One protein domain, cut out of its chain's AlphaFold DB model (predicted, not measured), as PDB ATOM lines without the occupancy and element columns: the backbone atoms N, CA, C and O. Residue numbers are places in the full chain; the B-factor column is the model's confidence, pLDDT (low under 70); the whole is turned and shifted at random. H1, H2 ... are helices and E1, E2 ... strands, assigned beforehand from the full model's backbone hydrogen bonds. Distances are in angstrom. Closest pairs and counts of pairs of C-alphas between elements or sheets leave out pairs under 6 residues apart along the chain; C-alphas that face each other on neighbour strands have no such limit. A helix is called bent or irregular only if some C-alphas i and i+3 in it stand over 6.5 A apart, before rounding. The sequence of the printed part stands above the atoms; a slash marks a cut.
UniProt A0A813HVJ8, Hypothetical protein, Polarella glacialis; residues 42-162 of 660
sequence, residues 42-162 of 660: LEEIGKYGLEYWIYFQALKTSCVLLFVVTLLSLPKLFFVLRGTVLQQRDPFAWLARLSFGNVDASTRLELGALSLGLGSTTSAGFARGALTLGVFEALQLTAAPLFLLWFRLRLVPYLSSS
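What this domain is: This is residues 42 to 162 of the 660 residues of the protein "Hypothetical protein" of Polarella glacialis (UniProt A0A813HVJ8). Two long helices, H2 and H4, run side by side in opposite ways as a slender pair, with a small head at one end, where H2 bends into its arm H2b and the strand hairpin E1 and E2 sits between H2b and H4. Residues 83 to 107 loop out beyond H2b, on its side turned from H4, and hold the short helix H3; at the other end of the pair the short H1 packs on the beginning of H2a. The printed part has 121 residues, with four named helices and two named strands in the order H1, H2, H3, E1, E2, H4; the sheet is E1 - E2, antiparallel, and the class is mostly helix. The whole is elongated, spanning 62 by 36 by 22 A, and only just loose, close to extended, with a radius of gyration of the C-alphas of 20.3 A.

Where its parts are: Strand E1 is residues 108 to 111, 9.6 A long, and begins with C-alpha 108 at (274.902, 235.800, 132.586). E2 is residues 114 to 117, 9.5 A. H4, residues 123 to 160, is 53.9 A long and ends with C-alpha 160 at (251.941, 279.891, 137.293); it has a kink of 31 degrees near residue 151 and is only just irregular, with C-alphas 153 and 156 6.6 A apart. H2, residues 50 to 82, was assigned as one helix by its hydrogen bonds but is bent, with C-alphas 72 and 75 7.0 A apart; its arms are H2a, residues 50 to 72, 32.7 A, and H2b, residues 75 to 82, 11.1 A. H3 is residues 91 to 96, 9.0 A. H1 is residues 42 to 46, 6.6 A, beginning with C-alpha 42 at (262.769, 279.865, 127.812).

How they stand to each other: E1 and E2 form an antiparallel hairpin at 169 degrees, with N 109 and O 116 at 2.8 A and N 116 and O 109 at 2.9 A, within hydrogen-bond range. The closest C-alphas of E2 and H4, Leu 116 and Gly 129, are 5.1 A apart; those of E1 and H2b, Phe 79 and Leu 109, are 6.2 A apart. H2b and H4 are close but not clearly touching, Lys 76 and Leu 133 having the closest C-alphas at 7.2 A. H2a and H2b stand at a steep tilt of 54 degrees. H2a and H4 touch at a shallow tilt of 14 degrees, opposite ways, their closest C-alphas, Val 69 and Gln 140, 5.9 A apart. H1 touches H2a at its residues 52 to 57 alone, closest at the C-alphas of Gly 46 and Trp 53, 5.0 A. H3 is apart from H2b and from H4. Every O i to N i+4 pair is within hydrogen-bond range in H1, H2a and H2b, against 1 of 2 in H3 and 30 of 34 in H4.

The domain as a whole: The two C-alphas farthest apart, Lys 47 and Thr 121, are 63.7 A apart. The printed part has no cut, and the link from H3 to E1, 11 residues, is long. Mean pLDDT of the printed part is 85.1; residues 117 to 121 and residue 126 are under 70.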
ATOM      1  N   LEU A  42     264.180 280.274 127.902       90.00
ATOM      2  CA  LEU A  42     262.769 279.865 127.812       90.00
ATOM      3  C   LEU A  42     261.843 281.012 128.234       90.00
ATOM      4  O   LEU A  42     260.731 281.132 127.732       90.00
ATOM      5  N   GLU A  43     262.342 281.878 129.101       88.31
ATOM      6  CA  GLU A  43     261.717 283.093 129.602       88.31
ATOM      7  C   GLU A  43     261.365 284.055 128.450       88.31
ATOM      8  O   GLU A  43     260.290 284.652 128.431       88.31
ATOM      9  N   GLU A  44     262.197 284.130 127.403       86.94
ATOM     10  CA  GLU A  44     261.878 284.904 126.195       86.94
ATOM     11  C   GLU A  44     260.730 284.297 125.383       86.94
ATOM     12  O   GLU A  44     259.975 285.036 124.751       86.94
ATOM     13  N   ILE A  45     260.549 282.973 125.427       87.56
ATOM     14  CA  ILE A  45     259.388 282.311 124.818       87.56
ATOM     15  C   ILE A  45     258.109 282.644 125.599       87.56
ATOM     16  O   ILE A  45     257.050 282.788 124.989       87.56
ATOM     17  N   GLY A  46     258.217 282.846 126.918       83.00
ATOM     18  CA  GLY A  46     257.120 283.307 127.777       83.00
ATOM     19  C   GLY A  46     256.456 284.591 127.282       83.00
ATOM     20  O   GLY A  46     255.234 284.703 127.336       83.00
ATOM     21  N   LYS A  47     257.223 285.491 126.651       83.25
ATOM     22  CA  LYS A  47     256.717 286.737 126.041       83.25
ATOM     23  C   LYS A  47     255.734 286.514 124.883       83.25
ATOM     24  O   LYS A  47     255.067 287.453 124.455       83.25
ATOM     25  N   TYR A  48     255.665 285.303 124.329       82.69
ATOM     26  CA  TYR A  48     254.722 284.942 123.264       82.69
ATOM     27  C   TYR A  48     253.466 284.236 123.790       82.69
ATOM     28  O   TYR A  48     252.567 283.944 123.001       82.69
ATOM     29  N   GLY A  49     253.409 283.943 125.090       83.12
ATOM     30  CA  GLY A  49     252.283 283.299 125.755       83.12
ATOM     31  C   GLY A  49     252.732 282.220 126.738       83.12
ATOM     32  O   GLY A  49     253.584 281.380 126.422       83.12
ATOM     33  N   LEU A  50     252.094 282.204 127.911       83.00
ATOM     34  CA  LEU A  50     252.341 281.235 128.983       83.00
ATOM     35  C   LEU A  50     252.212 279.784 128.488       83.00
ATOM     36  O   LEU A  50     252.996 278.916 128.866       83.00
ATOM     37  N   GLU A  51     251.263 279.516 127.591       84.62
ATOM     38  CA  GLU A  51     251.001 278.170 127.077       84.62
ATOM     39  C   GLU A  51     252.187 277.579 126.299       84.62
ATOM     40  O   GLU A  51     252.510 276.395 126.448       84.62
ATOM     41  N   TYR A  52     252.858 278.403 125.484       89.31
ATOM     42  CA  TYR A  52     254.044 277.995 124.731       89.31
ATOM     43  C   TYR A  52     255.221 277.744 125.667       89.31
ATOM     44  O   TYR A  52     255.954 276.770 125.492       89.31
ATOM     45  N   TRP A  53     255.376 278.583 126.690       89.44
ATOM     46  CA  TRP A  53     256.406 278.393 127.703       89.44
ATOM     47  C   TRP A  53     256.213 277.089 128.480       89.44
ATOM     48  O   TRP A  53     257.143 276.283 128.548       89.44
ATOM     49  N   ILE A  54     254.993 276.818 128.960       89.25
ATOM     50  CA  ILE A  54     254.649 275.549 129.622       89.25
ATOM     51  C   ILE A  54     254.928 274.366 128.688       89.25
ATOM     52  O   ILE A  54     255.473 273.358 129.137       89.25
ATOM     53  N   TYR A  55     254.627 274.487 127.391       92.50
ATOM     54  CA  TYR A  55     254.884 273.427 126.416       92.50
ATOM     55  C   TYR A  55     256.373 273.103 126.283       92.50
ATOM     56  O   TYR A  55     256.778 271.947 126.438       92.50
ATOM     57  N   PHE A  56     257.212 274.112 126.041       94.44
ATOM     58  CA  PHE A  56     258.652 273.892 125.912       94.44
ATOM     59  C   PHE A  56     259.290 273.438 127.227       94.44
ATOM     60  O   PHE A  56     260.206 272.614 127.210       94.44
ATOM     61  N   GLN A  57     258.773 273.900 128.366       93.25
ATOM     62  CA  GLN A  57     259.202 273.435 129.679       93.25
ATOM     63  C   GLN A  57     258.796 271.973 129.928       93.25
ATOM     64  O   GLN A  57     259.606 271.189 130.432       93.25
ATOM     65  N   ALA A  58     257.590 271.561 129.529       91.56
ATOM     66  CA  ALA A  58     257.151 270.167 129.565       91.56
ATOM     67  C   ALA A  58     258.033 269.279 128.679       91.56
ATOM     68  O   ALA A  58     258.439 268.196 129.096       91.56
ATOM     69  N   LEU A  59     258.401 269.755 127.490       94.44
ATOM     70  CA  LEU A  59     259.280 269.042 126.566       94.44
ATOM     71  C   LEU A  59     260.705 268.886 127.134       94.44
ATOM     72  O   LEU A  59     261.247 267.779 127.151       94.44
ATOM     73  N   LYS A  60     261.280 269.963 127.689       94.94
ATOM     74  CA  LYS A  60     262.591 269.955 128.363       94.94
ATOM     75  C   LYS A  60     262.612 269.004 129.561       94.94
ATOM     76  O   LYS A  60     263.520 268.190 129.692       94.94
ATOM     77  N   THR A  61     261.609 269.081 130.430       93.88
ATOM     78  CA  THR A  61     261.522 268.226 131.626       93.88
ATOM     79  C   THR A  61     261.243 266.763 131.280       93.88
ATOM     80  O   THR A  61     261.823 265.880 131.905       93.88
ATOM     81  N   SER A  62     260.460 266.489 130.233       93.94
ATOM     82  CA  SER A  62     260.269 265.131 129.700       93.94
ATOM     83  C   SER A  62     261.570 264.542 129.143       93.94
ATOM     84  O   SER A  62     261.835 263.357 129.333       93.94
ATOM     85  N   CYS A  63     262.421 265.363 128.515       95.56
ATOM     86  CA  CYS A  63     263.758 264.947 128.083       95.56
ATOM     87  C   CYS A  63     264.634 264.538 129.280       95.56
ATOM     88  O   CYS A  63     265.248 263.472 129.249       95.56
ATOM     89  N   VAL A  64     264.621 265.316 130.371       94.81
ATOM     90  CA  VAL A  64     265.326 264.963 131.620       94.81
ATOM     91  C   VAL A  64     264.780 263.664 132.218       94.81
ATOM     92  O   VAL A  64     265.565 262.799 132.603       94.81
ATOM     93  N   LEU A  65     263.455 263.483 132.257       94.88
ATOM     94  CA  LEU A  65     262.848 262.233 132.720       94.88
ATOM     95  C   LEU A  65     263.344 261.037 131.900       94.88
ATOM     96  O   LEU A  65     263.814 260.060 132.478       94.88
ATOM     97  N   LEU A  66     263.265 261.102 130.567       95.00
ATOM     98  CA  LEU A  66     263.719 260.001 129.716       95.00
ATOM     99  C   LEU A  66     265.224 259.770 129.825       95.00
ATOM    100  O   LEU A  66     265.658 258.624 129.737       95.00
ATOM    101  N   PHE A  67     266.021 260.808 130.072       96.50
ATOM    102  CA  PHE A  67     267.440 260.652 130.370       96.50
ATOM    103  C   PHE A  67     267.662 259.858 131.668       96.50
ATOM    104  O   PHE A  67     268.434 258.903 131.678       96.50
ATOM    105  N   VAL A  68     266.925 260.162 132.742       94.75
ATOM    106  CA  VAL A  68     266.977 259.377 133.991       94.75
ATOM    107  C   VAL A  68     266.521 257.932 133.757       94.75
ATOM    108  O   VAL A  68     267.204 256.997 134.172       94.75
ATOM    109  N   VAL A  69     265.415 257.724 133.036       94.31
ATOM    110  CA  VAL A  69     264.924 256.379 132.680       94.31
ATOM    111  C   VAL A  69     265.944 255.621 131.820       94.31
ATOM    112  O   VAL A  69     266.098 254.413 131.986       94.31
ATOM    113  N   THR A  70     266.684 256.323 130.957       95.94
ATOM    114  CA  THR A  70     267.781 255.761 130.156       95.94
ATOM    115  C   THR A  70     268.913 255.265 131.041       95.94
ATOM    116  O   THR A  70     269.367 254.139 130.869       95.94
ATOM    117  N   LEU A  71     269.346 256.057 132.026       95.50
ATOM    118  CA  LEU A  71     270.375 255.622 132.977       95.50
ATOM    119  C   LEU A  71     269.932 254.369 133.739       95.50
ATOM    120  O   LEU A  71     270.705 253.423 133.879       95.50
ATOM    121  N   LEU A  72     268.662 254.320 134.153       93.00
ATOM    122  CA  LEU A  72     268.080 253.139 134.790       93.00
ATOM    123  C   LEU A  72     267.963 251.941 133.830       93.00
ATOM    124  O   LEU A  72     267.876 250.807 134.294       93.00
ATOM    125  N   SER A  73     267.910 252.155 132.507       93.56
ATOM    126  CA  SER A  73     267.777 251.082 131.507       93.56
ATOM    127  C   SER A  73     269.106 250.514 131.023       93.56
ATOM    128  O   SER A  73     269.106 249.427 130.446       93.56
ATOM    129  N   LEU A  74     270.234 251.168 131.321       93.94
ATOM    130  CA  LEU A  74     271.566 250.679 130.958       93.94
ATOM    131  C   LEU A  74     271.841 249.243 131.441       93.94
ATOM    132  O   LEU A  74     272.263 248.441 130.609       93.94
ATOM    133  N   PRO A  75     271.560 248.844 132.703       91.19
ATOM    134  CA  PRO A  75     271.791 247.466 133.143       91.19
ATOM    135  C   PRO A  75     271.020 246.438 132.307       91.19
ATOM    136  O   PRO A  75     271.565 245.402 131.935       91.19
ATOM    137  N   LYS A  76     269.772 246.758 131.941       90.69
ATOM    138  CA  LYS A  76     268.941 245.912 131.076       90.69
ATOM    139  C   LYS A  76     269.511 245.815 129.669       90.69
ATOM    140  O   LYS A  76     269.551 244.729 129.109       90.69
ATOM    141  N   LEU A  77     269.972 246.933 129.109       93.50
ATOM    142  CA  LEU A  77     270.607 246.956 127.792       93.50
ATOM    143  C   LEU A  77     271.873 246.103 127.768       93.50
ATOM    144  O   LEU A  77     272.044 245.313 126.846       93.50
ATOM    145  N   PHE A  78     272.723 246.198 128.793       92.44
ATOM    146  CA  PHE A  78     273.892 245.326 128.917       92.44
ATOM    147  C   PHE A  78     273.505 243.850 129.002       92.44
ATOM    148  O   PHE A  78     274.152 243.017 128.372       92.44
ATOM    149  N   PHE A  79     272.444 243.535 129.746       89.56
ATOM    150  CA  PHE A  79     271.936 242.173 129.867       89.56
ATOM    151  C   PHE A  79     271.444 241.627 128.522       89.56
ATOM    152  O   PHE A  79     271.840 240.555 128.081       89.56
ATOM    153  N   VAL A  80     270.645 242.426 127.823       92.00
ATOM    154  CA  VAL A  80     270.068 242.097 126.523       92.00
ATOM    155  C   VAL A  80     271.133 241.965 125.425       92.00
ATOM    156  O   VAL A  80     271.051 241.053 124.605       92.00
ATOM    157  N   LEU A  81     272.180 242.796 125.442       92.25
ATOM    158  CA  LEU A  81     273.317 242.709 124.511       92.25
ATOM    159  C   LEU A  81     274.136 241.417 124.655       92.25
ATOM    160  O   LEU A  81     274.836 241.036 123.719       92.25
ATOM    161  N   ARG A  82     274.085 240.766 125.822       91.50
ATOM    162  CA  ARG A  82     274.756 239.480 126.079       91.50
ATOM    163  C   ARG A  82     273.911 238.274 125.684       91.50
ATOM    164  O   ARG A  82     274.454 237.177 125.613       91.50
ATOM    165  N   GLY A  83     272.621 238.479 125.444       88.50
ATOM    166  CA  GLY A  83     271.715 237.430 125.017       88.50
ATOM    167  C   GLY A  83     272.116 236.831 123.668       88.50
ATOM    168  O   GLY A  83     272.603 237.533 122.776       88.50
ATOM    169  N   THR A  84     271.918 235.525 123.518       88.19
ATOM    170  CA  THR A  84     272.300 234.762 122.317       88.19
ATOM    171  C   THR A  84     271.109 234.134 121.597       88.19
ATOM    172  O   THR A  84     271.314 233.391 120.639       88.19
ATOM    173  N   VAL A  85     269.874 234.426 122.026       84.50
ATOM    174  CA  VAL A  85     268.652 233.807 121.476       84.50
ATOM    175  C   VAL A  85     268.418 234.212 120.022       84.50
ATOM    176  O   VAL A  85     267.999 233.400 119.199       84.50
ATOM    177  N   LEU A  86     268.693 235.470 119.674       84.19
ATOM    178  CA  LEU A  86     268.416 236.015 118.347       84.19
ATOM    179  C   LEU A  86     269.710 236.172 117.542       84.19
ATOM    180  O   LEU A  86     270.306 237.245 117.489       84.19
ATOM    181  N   GLN A  87     270.135 235.116 116.846       82.06
ATOM    182  CA  GLN A  87     271.363 235.136 116.030       82.06
ATOM    183  C   GLN A  87     271.169 235.610 114.575       82.06
ATOM    184  O   GLN A  87     272.143 235.721 113.829       82.06
ATOM    185  N   GLN A  88     269.948 235.968 114.164       78.81
ATOM    186  CA  GLN A  88     269.671 236.410 112.788       78.81
ATOM    187  C   GLN A  88     270.444 237.695 112.423       78.81
ATOM    188  O   GLN A  88     270.681 238.545 113.283       78.81
ATOM    189  N   ARG A  89     270.908 237.797 111.168       78.19
ATOM    190  CA  ARG A  89     271.798 238.873 110.670       78.19
ATOM    191  C   ARG A  89     271.068 240.048 110.009       78.19
ATOM    192  O   ARG A  89     271.728 240.981 109.560       78.19
ATOM    193  N   ASP A  90     269.746 240.017 109.913       78.69
ATOM    194  CA  ASP A  90     268.968 241.101 109.321       78.69
ATOM    195  C   ASP A  90     269.021 242.383 110.186       78.69
ATOM    196  O   ASP A  90     269.194 242.323 111.409       78.69
ATOM    197  N   PRO A  91     268.905 243.575 109.569       80.25
ATOM    198  CA  PRO A  91     269.038 244.848 110.282       80.25
ATOM    199  C   PRO A  91     267.965 245.044 111.363       80.25
ATOM    200  O   PRO A  91     268.226 245.694 112.376       80.25
ATOM    201  N   PHE A  92     266.773 244.465 111.190       82.88
ATOM    202  CA  PHE A  92     265.716 244.523 112.198       82.88
ATOM    203  C   PHE A  92     265.909 243.499 113.318       82.88
ATOM    204  O   PHE A  92     265.617 243.829 114.469       82.88
ATOM    205  N   ALA A  93     266.503 242.332 113.056       83.00
ATOM    206  CA  ALA A  93     266.965 241.448 114.122       83.00
ATOM    207  C   ALA A  93     268.019 242.110 115.009       83.00
ATOM    208  O   ALA A  93     268.044 241.838 116.203       83.00
ATOM    209  N   TRP A  94     268.835 243.034 114.491       86.38
ATOM    210  CA  TRP A  94     269.720 243.841 115.339       86.38
ATOM    211  C   TRP A  94     268.955 244.700 116.352       86.38
ATOM    212  O   TRP A  94     269.370 244.800 117.503       86.38
ATOM    213  N   LEU A  95     267.814 245.276 115.964       88.19
ATOM    214  CA  LEU A  95     266.928 245.973 116.902       88.19
ATOM    215  C   LEU A  95     266.237 244.993 117.858       88.19
ATOM    216  O   LEU A  95     266.136 245.272 119.051       88.19
ATOM    217  N   ALA A  96     265.827 243.821 117.371       88.00
ATOM    218  CA  ALA A  96     265.262 242.767 118.212       88.00
ATOM    219  C   ALA A  96     266.280 242.234 119.239       88.00
ATOM    220  O   ALA A  96     265.913 241.941 120.375       88.00
ATOM    221  N   ARG A  97     267.576 242.196 118.906       90.44
ATOM    222  CA  ARG A  97     268.664 241.865 119.843       90.44
ATOM    223  C   ARG A  97     268.800 242.855 120.990       90.44
ATOM    224  O   ARG A  97     269.373 242.499 122.007       90.44
ATOM    225  N   LEU A  98     268.282 244.076 120.833       91.94
ATOM    226  CA  LEU A  98     268.221 245.102 121.879       91.94
ATOM    227  C   LEU A  98     266.934 245.020 122.720       91.94
ATOM    228  O   LEU A  98     266.693 245.884 123.568       91.94
ATOM    229  N   SER A  99     266.119 243.982 122.521       92.62
ATOM    230  CA  SER A  99     264.912 243.698 123.301       92.62
ATOM    231  C   SER A  99     265.085 242.503 124.244       92.62
ATOM    232  O   SER A  99     265.977 241.674 124.063       92.62
ATOM    233  N   PHE A 100     264.186 242.360 125.222       88.19
ATOM    234  CA  PHE A 100     264.204 241.201 126.123       88.19
ATOM    235  C   PHE A 100     263.981 239.856 125.422       88.19
ATOM    236  O   PHE A 100     264.322 238.827 125.994       88.19
ATOM    237  N   GLY A 101     263.519 239.841 124.169       86.31
ATOM    238  CA  GLY A 101     263.441 238.621 123.366       86.31
ATOM    239  C   GLY A 101     264.795 237.979 123.065       86.31
ATOM    240  O   GLY A 101     264.837 236.819 122.669       86.31
ATOM    241  N   ASN A 102     265.901 238.708 123.243       90.75
ATOM    242  CA  ASN A 102     267.244 238.162 123.055       90.75
ATOM    243  C   ASN A 102     267.787 237.421 124.287       90.75
ATOM    244  O   ASN A 102     268.813 236.751 124.204       90.75
ATOM    245  N   VAL A 103     267.129 237.579 125.432       86.69
ATOM    246  CA  VAL A 103     267.574 237.055 126.718       86.69
ATOM    247  C   VAL A 103     267.028 235.648 126.921       86.69
ATOM    248  O   VAL A 103     265.828 235.421 126.791       86.69
ATOM    249  N   ASP A 104     267.893 234.721 127.316       85.00
ATOM    250  CA  ASP A 104     267.498 233.398 127.799       85.00
ATOM    251  C   ASP A 104     267.846 233.197 129.276       85.00
ATOM    252  O   ASP A 104     268.477 234.029 129.934       85.00
ATOM    253  N   ALA A 105     267.452 232.036 129.800       78.44
ATOM    254  CA  ALA A 105     267.867 231.609 131.124       78.44
ATOM    255  C   ALA A 105     269.397 231.494 131.228       78.44
ATOM    256  O   ALA A 105     269.937 231.744 132.295       78.44
ATOM    257  N   SER A 106     270.123 231.158 130.159       81.25
ATOM    258  CA  SER A 106     271.581 230.993 130.228       81.25
ATOM    259  C   SER A 106     272.356 232.316 130.289       81.25
ATOM    260  O   SER A 106     273.518 232.325 130.701       81.25
ATOM    261  N   THR A 107     271.711 233.440 129.965       83.75
ATOM    262  CA  THR A 107     272.335 234.762 129.921       83.75
ATOM    263  C   THR A 107     272.862 235.154 131.307       83.75
ATOM    264  O   THR A 107     272.123 235.263 132.295       83.75
ATOM    265  N   ARG A 108     274.180 235.368 131.382       82.88
ATOM    266  CA  ARG A 108     274.902 235.800 132.586       82.88
ATOM    267  C   ARG A 108     275.630 237.107 132.320       82.88
ATOM    268  O   ARG A 108     276.302 237.272 131.305       82.88
ATOM    269  N   LEU A 109     275.507 238.028 133.268       81.12
ATOM    270  CA  LEU A 109     276.222 239.290 133.287       81.12
ATOM    271  C   LEU A 109     277.307 239.216 134.364       81.12
ATOM    272  O   LEU A 109     277.015 239.249 135.558       81.12
ATOM    273  N   GLU A 110     278.559 239.109 133.935       83.19
ATOM    274  CA  GLU A 110     279.725 239.149 134.819       83.19
ATOM    275  C   GLU A 110     280.296 240.574 134.828       83.19
ATOM    276  O   GLU A 110     280.952 241.002 133.877       83.19
ATOM    277  N   LEU A 111     280.016 241.338 135.891       79.06
ATOM    278  CA  LEU A 111     280.655 242.631 136.168       79.06
ATOM    279  C   LEU A 111     281.663 242.456 137.312       79.06
ATOM    280  O   LEU A 111     281.389 242.753 138.476       79.06
ATOM    281  N   GLY A 112     282.850 241.945 136.980       82.44
ATOM    282  CA  GLY A 112     283.897 241.680 137.969       82.44
ATOM    283  C   GLY A 112     283.432 240.664 139.016       82.44
ATOM    284  O   GLY A 112     283.055 239.551 138.668       82.44
ATOM    285  N   ALA A 113     283.432 241.045 140.297       75.75
ATOM    286  CA  ALA A 113     282.978 240.179 141.392       75.75
ATOM    287  C   ALA A 113     281.443 240.008 141.468       75.75
ATOM    288  O   ALA A 113     280.955 239.155 142.208       75.75
ATOM    289  N   LEU A 114     280.669 240.812 140.727       71.56
ATOM    290  CA  LEU A 114     279.211 240.714 140.667       71.56
ATOM    291  C   LEU A 114     278.797 239.872 139.456       71.56
ATOM    292  O   LEU A 114     278.776 240.357 138.327       71.56
ATOM    293  N   SER A 115     278.428 238.614 139.699       73.75
ATOM    294  CA  SER A 115     277.767 237.765 138.703       73.75
ATOM    295  C   SER A 115     276.246 237.866 138.858       73.75
ATOM    296  O   SER A 115     275.676 237.356 139.827       73.75
ATOM    297  N   LEU A 116     275.579 238.514 137.908       72.00
ATOM    298  CA  LEU A 116     274.122 238.575 137.809       72.00
ATOM    299  C   LEU A 116     273.687 237.612 136.702       72.00
ATOM    300  O   LEU A 116     273.801 237.917 135.520       72.00
ATOM    301  N   GLY A 117     273.239 236.417 137.079       68.75
ATOM    302  CA  GLY A 117     272.726 235.420 136.140       68.75
ATOM    303  C   GLY A 117     271.257 235.137 136.399       68.75
ATOM    304  O   GLY A 117     270.863 235.010 137.558       68.75
ATOM    305  N   LEU A 118     270.464 234.992 135.336       66.94
ATOM    306  CA  LEU A 118     269.142 234.378 135.460       66.94
ATOM    307  C   LEU A 118     269.326 232.873 135.722       66.94
ATOM    308  O   LEU A 118     268.866 232.369 136.730       66.94
ATOM    309  N   GLY A 119     270.129 232.163 134.933       55.53
ATOM    310  CA  GLY A 119     270.334 230.709 135.031       55.53
ATOM    311  C   GLY A 119     271.473 230.291 135.946       55.53
ATOM    312  O   GLY A 119     272.428 229.625 135.527       55.53
ATOM    313  N   SER A 120     271.398 230.684 137.211       59.56
ATOM    314  CA  SER A 120     272.161 229.991 138.245       59.56
ATOM    315  C   SER A 120     271.516 228.627 138.500       59.56
ATOM    316  O   SER A 120     270.326 228.557 138.791       59.56
ATOM    317  N   THR A 121     272.308 227.553 138.458       63.97
ATOM    318  CA  THR A 121     271.875 226.199 138.864       63.97
ATOM    319  C   THR A 121     271.423 226.149 140.323       63.97
ATOM    320  O   THR A 121     270.671 225.265 140.718       63.97
ATOM    321  N   THR A 122     271.840 227.129 141.130       71.62
ATOM    322  CA  THR A 122     271.295 227.345 142.468       71.62
ATOM    323  C   THR A 122     270.073 228.263 142.387       71.62
ATOM    324  O   THR A 122     270.154 229.378 141.859       71.62
ATOM    325  N   SER A 123     268.946 227.831 142.953       71.50
ATOM    326  CA  SER A 123     267.711 228.628 143.059       71.50
ATOM    327  C   SER A 123     267.949 230.026 143.656       71.50
ATOM    328  O   SER A 123     267.307 230.999 143.263       71.50
ATOM    329  N   ALA A 124     268.938 230.148 144.548       73.00
ATOM    330  CA  ALA A 124     269.347 231.404 145.167       73.00
ATOM    331  C   ALA A 124     269.929 232.431 144.175       73.00
ATOM    332  O   ALA A 124     269.683 233.628 144.324       73.00
ATOM    333  N   GLY A 125     270.691 231.999 143.164       70.06
ATOM    334  CA  GLY A 125     271.258 232.908 142.164       70.06
ATOM    335  C   GLY A 125     270.216 233.425 141.166       70.06
ATOM    336  O   GLY A 125     270.218 234.620 140.878       70.06
ATOM    337  N   PHE A 126     269.275 232.569 140.736       69.69
ATOM    338  CA  PHE A 126     268.145 232.967 139.879       69.69
ATOM    339  C   PHE A 126     267.304 234.046 140.571       69.69
ATOM    340  O   PHE A 126     267.026 235.098 139.994       69.69
ATOM    341  N   ALA A 127     266.976 233.823 141.850       73.31
ATOM    342  CA  ALA A 127     266.208 234.772 142.645       73.31
ATOM    343  C   ALA A 127     266.902 236.141 142.750       73.31
ATOM    344  O   ALA A 127     266.239 237.166 142.623       73.31
ATOM    345  N   ARG A 128     268.233 236.185 142.922       75.50
ATOM    346  CA  ARG A 128     268.985 237.454 142.977       75.50
ATOM    347  C   ARG A 128     269.003 238.185 141.635       75.50
ATOM    348  O   ARG A 128     268.755 239.388 141.614       75.50
ATOM    349  N   GLY A 129     269.264 237.483 140.529       73.44
ATOM    350  CA  GLY A 129     269.257 238.077 139.187       73.44
ATOM    351  C   GLY A 129     267.895 238.682 138.841       73.44
ATOM    352  O   GLY A 129     267.803 239.872 138.530       73.44
ATOM    353  N   ALA A 130     266.826 237.899 139.009       77.00
ATOM    354  CA  ALA A 130     265.454 238.350 138.786       77.00
ATOM    355  C   ALA A 130     265.059 239.518 139.707       77.00
ATOM    356  O   ALA A 130     264.471 240.492 139.240       77.00
ATOM    357  N   LEU A 131     265.439 239.473 140.993       81.88
ATOM    358  CA  LEU A 131     265.185 240.562 141.940       81.88
ATOM    359  C   LEU A 131     265.856 241.864 141.487       81.88
ATOM    360  O   LEU A 131     265.214 242.907 141.489       81.88
ATOM    361  N   THR A 132     267.129 241.825 141.079       80.62
ATOM    362  CA  THR A 132     267.838 243.048 140.662       80.62
ATOM    363  C   THR A 132     267.218 243.692 139.424       80.62
ATOM    364  O   THR A 132     266.965 244.896 139.435       80.62
ATOM    365  N   LEU A 133     266.902 242.907 138.387       82.62
ATOM    366  CA  LEU A 133     266.206 243.407 137.197       82.62
ATOM    367  C   LEU A 133     264.805 243.932 137.546       82.62
ATOM    368  O   LEU A 133     264.437 245.018 137.099       82.62
ATOM    369  N   GLY A 134     264.079 243.220 138.412       81.69
ATOM    370  CA  GLY A 134     262.773 243.635 138.920       81.69
ATOM    371  C   GLY A 134     262.816 244.943 139.718       81.69
ATOM    372  O   GLY A 134     261.911 245.765 139.606       81.69
ATOM    373  N   VAL A 135     263.887 245.199 140.475       87.12
ATOM    374  CA  VAL A 135     264.087 246.477 141.180       87.12
ATOM    375  C   VAL A 135     264.312 247.617 140.187       87.12
ATOM    376  O   VAL A 135     263.678 248.663 140.323       87.12
ATOM    377  N   PHE A 136     265.154 247.433 139.163       87.50
ATOM    378  CA  PHE A 136     265.320 248.450 138.115       87.50
ATOM    379  C   PHE A 136     264.012 248.706 137.357       87.50
ATOM    380  O   PHE A 136     263.716 249.852 137.025       87.50
ATOM    381  N   GLU A 137     263.200 247.672 137.137       86.81
ATOM    382  CA  GLU A 137     261.851 247.801 136.574       86.81
ATOM    383  C   GLU A 137     260.919 248.611 137.447       86.81
ATOM    384  O   GLU A 137     260.297 249.557 136.966       86.81
ATOM    385  N   ALA A 138     260.853 248.284 138.733       86.44
ATOM    386  CA  ALA A 138     260.046 249.024 139.681       86.44
ATOM    387  C   ALA A 138     260.483 250.496 139.734       86.44
ATOM    388  O   ALA A 138     259.637 251.389 139.693       86.44
ATOM    389  N   LEU A 139     261.791 250.777 139.743       90.19
ATOM    390  CA  LEU A 139     262.322 252.143 139.716       90.19
ATOM    391  C   LEU A 139     261.954 252.888 138.424       90.19
ATOM    392  O   LEU A 139     261.560 254.049 138.477       90.19
ATOM    393  N   GLN A 140     262.019 252.232 137.265       89.00
ATOM    394  CA  GLN A 140     261.621 252.829 135.985       89.00
ATOM    395  C   GLN A 140     260.122 253.129 135.926       89.00
ATOM    396  O   GLN A 140     259.726 254.239 135.568       89.00
ATOM    397  N   LEU A 141     259.294 252.159 136.319       86.12
ATOM    398  CA  LEU A 141     257.839 252.288 136.332       86.12
ATOM    399  C   LEU A 141     257.361 253.322 137.354       86.12
ATOM    400  O   LEU A 141     256.341 253.966 137.126       86.12
ATOM    401  N   THR A 142     258.092 253.518 138.455       89.75
ATOM    402  CA  THR A 142     257.782 254.538 139.470       89.75
ATOM    403  C   THR A 142     258.335 255.922 139.127       89.75
ATOM    404  O   THR A 142     257.736 256.921 139.525       89.75
ATOM    405  N   ALA A 143     259.407 256.026 138.334       89.81
ATOM    406  CA  ALA A 143     259.982 257.313 137.939       89.81
ATOM    407  C   ALA A 143     258.979 258.202 137.183       89.81
ATOM    408  O   ALA A 143     258.860 259.389 137.479       89.81
ATOM    409  N   ALA A 144     258.215 257.635 136.245       84.69
ATOM    410  CA  ALA A 144     257.210 258.376 135.480       84.69
ATOM    411  C   ALA A 144     256.057 258.959 136.328       84.69
ATOM    412  O   ALA A 144     255.812 260.162 136.227       84.69
ATOM    413  N   PRO A 145     255.338 258.190 137.171       85.94
ATOM    414  CA  PRO A 145     254.286 258.743 138.019       85.94
ATOM    415  C   PRO A 145     254.838 259.714 139.063       85.94
ATOM    416  O   PRO A 145     254.196 260.732 139.313       85.94
ATOM    417  N   LEU A 146     256.031 259.469 139.624       90.94
ATOM    418  CA  LEU A 146     256.688 260.428 140.519       90.94
ATOM    419  C   LEU A 146     257.008 261.739 139.797       90.94
ATOM    420  O   LEU A 146     256.761 262.814 140.342       90.94
ATOM    421  N   PHE A 147     257.486 261.666 138.555       89.38
ATOM    422  CA  PHE A 147     257.696 262.842 137.722       89.38
ATOM    423  C   PHE A 147     256.390 263.568 137.413       89.38
ATOM    424  O   PHE A 147     256.348 264.782 137.547       89.38
ATOM    425  N   LEU A 148     255.317 262.867 137.038       86.06
ATOM    426  CA  LEU A 148     254.018 263.496 136.777       86.06
ATOM    427  C   LEU A 148     253.446 264.155 138.036       86.06
ATOM    428  O   LEU A 148     252.873 265.242 137.960       86.06
ATOM    429  N   LEU A 149     253.629 263.521 139.197       88.19
ATOM    430  CA  LEU A 149     253.242 264.071 140.489       88.19
ATOM    431  C   LEU A 149     254.052 265.332 140.807       88.19
ATOM    432  O   LEU A 149     253.468 266.361 141.136       88.19
ATOM    433  N   TRP A 150     255.376 265.286 140.649       94.19
ATOM    434  CA  TRP A 150     256.252 266.446 140.813       94.19
ATOM    435  C   TRP A 150     255.907 267.566 139.822       94.19
ATOM    436  O   TRP A 150     255.725 268.712 140.226       94.19
ATOM    437  N   PHE A 151     255.735 267.241 138.543       86.94
ATOM    438  CA  PHE A 151     255.372 268.180 137.486       86.94
ATOM    439  C   PHE A 151     254.067 268.900 137.836       86.94
ATOM    440  O   PHE A 151     253.993 270.126 137.797       86.94
ATOM    441  N   ARG A 152     253.045 268.149 138.259       85.44
ATOM    442  CA  ARG A 152     251.732 268.694 138.613       85.44
ATOM    443  C   ARG A 152     251.728 269.484 139.920       85.44
ATOM    444  O   ARG A 152     251.043 270.497 139.988       85.44
ATOM    445  N   LEU A 153     252.406 269.002 140.961       90.25
ATOM    446  CA  LEU A 153     252.326 269.588 142.305       90.25
ATOM    447  C   LEU A 153     253.368 270.675 142.567       90.25
ATOM    448  O   LEU A 153     253.147 271.523 143.423       90.25
ATOM    449  N   ARG A 154     254.516 270.637 141.885       92.31
ATOM    450  CA  ARG A 154     255.618 271.588 142.088       92.31
ATOM    451  C   ARG A 154     255.795 272.489 140.880       92.31
ATOM    452  O   ARG A 154     255.749 273.703 141.036       92.31
ATOM    453  N   LEU A 155     255.987 271.911 139.694       87.69
ATOM    454  CA  LEU A 155     256.386 272.698 138.529       87.69
ATOM    455  C   LEU A 155     255.248 273.571 137.997       87.69
ATOM    456  O   LEU A 155     255.461 274.759 137.815       87.69
ATOM    457  N   VAL A 156     254.050 273.023 137.776       83.56
ATOM    458  CA  VAL A 156     252.917 273.815 137.264       83.56
ATOM    459  C   VAL A 156     252.583 274.994 138.190       83.56
ATOM    460  O   VAL A 156     252.547 276.110 137.678       83.56
ATOM    461  N   PRO A 157     252.431 274.811 139.521       85.25
ATOM    462  CA  PRO A 157     252.220 275.928 140.437       85.25
ATOM    463  C   PRO A 157     253.361 276.944 140.406       85.25
ATOM    464  O   PRO A 157     253.091 278.136 140.316       85.25
ATOM    465  N   TYR A 158     254.617 276.477 140.407       88.00
ATOM    466  CA  TYR A 158     255.794 277.346 140.328       88.00
ATOM    467  C   TYR A 158     255.776 278.223 139.070       88.00
ATOM    468  O   TYR A 158     255.964 279.433 139.164       88.00
ATOM    469  N   LEU A 159     255.497 277.623 137.906       82.81
ATOM    470  CA  LEU A 159     255.404 278.341 136.634       82.81
ATOM    471  C   LEU A 159     254.243 279.340 136.641       82.81
ATOM    472  O   LEU A 159     254.422 280.463 136.185       82.81
ATOM    473  N   SER A 160     253.078 278.967 137.183       79.00
ATOM    474  CA  SER A 160     251.941 279.891 137.293       79.00
ATOM    475  C   SER A 160     252.169 281.022 138.296       79.00
ATOM    476  O   SER A 160     251.544 282.064 138.171       79.00
ATOM    477  N   SER A 161     253.047 280.827 139.284       80.50
ATOM    478  CA  SER A 161     253.379 281.833 140.300       80.50
ATOM    479  C   SER A 161     254.602 282.684 139.954       80.50
ATOM    480  O   SER A 161     255.018 283.493 140.781       80.50
ATOM    481  N   SER A 162     255.243 282.459 138.803       79.56
ATOM    482  CA  SER A 162     256.503 283.130 138.485       79.56
ATOM    483  C   SER A 162     256.266 284.630 138.262       79.56
ATOM    484  O   SER A 162     255.567 284.979 137.312       79.56
TER     485      SER A 162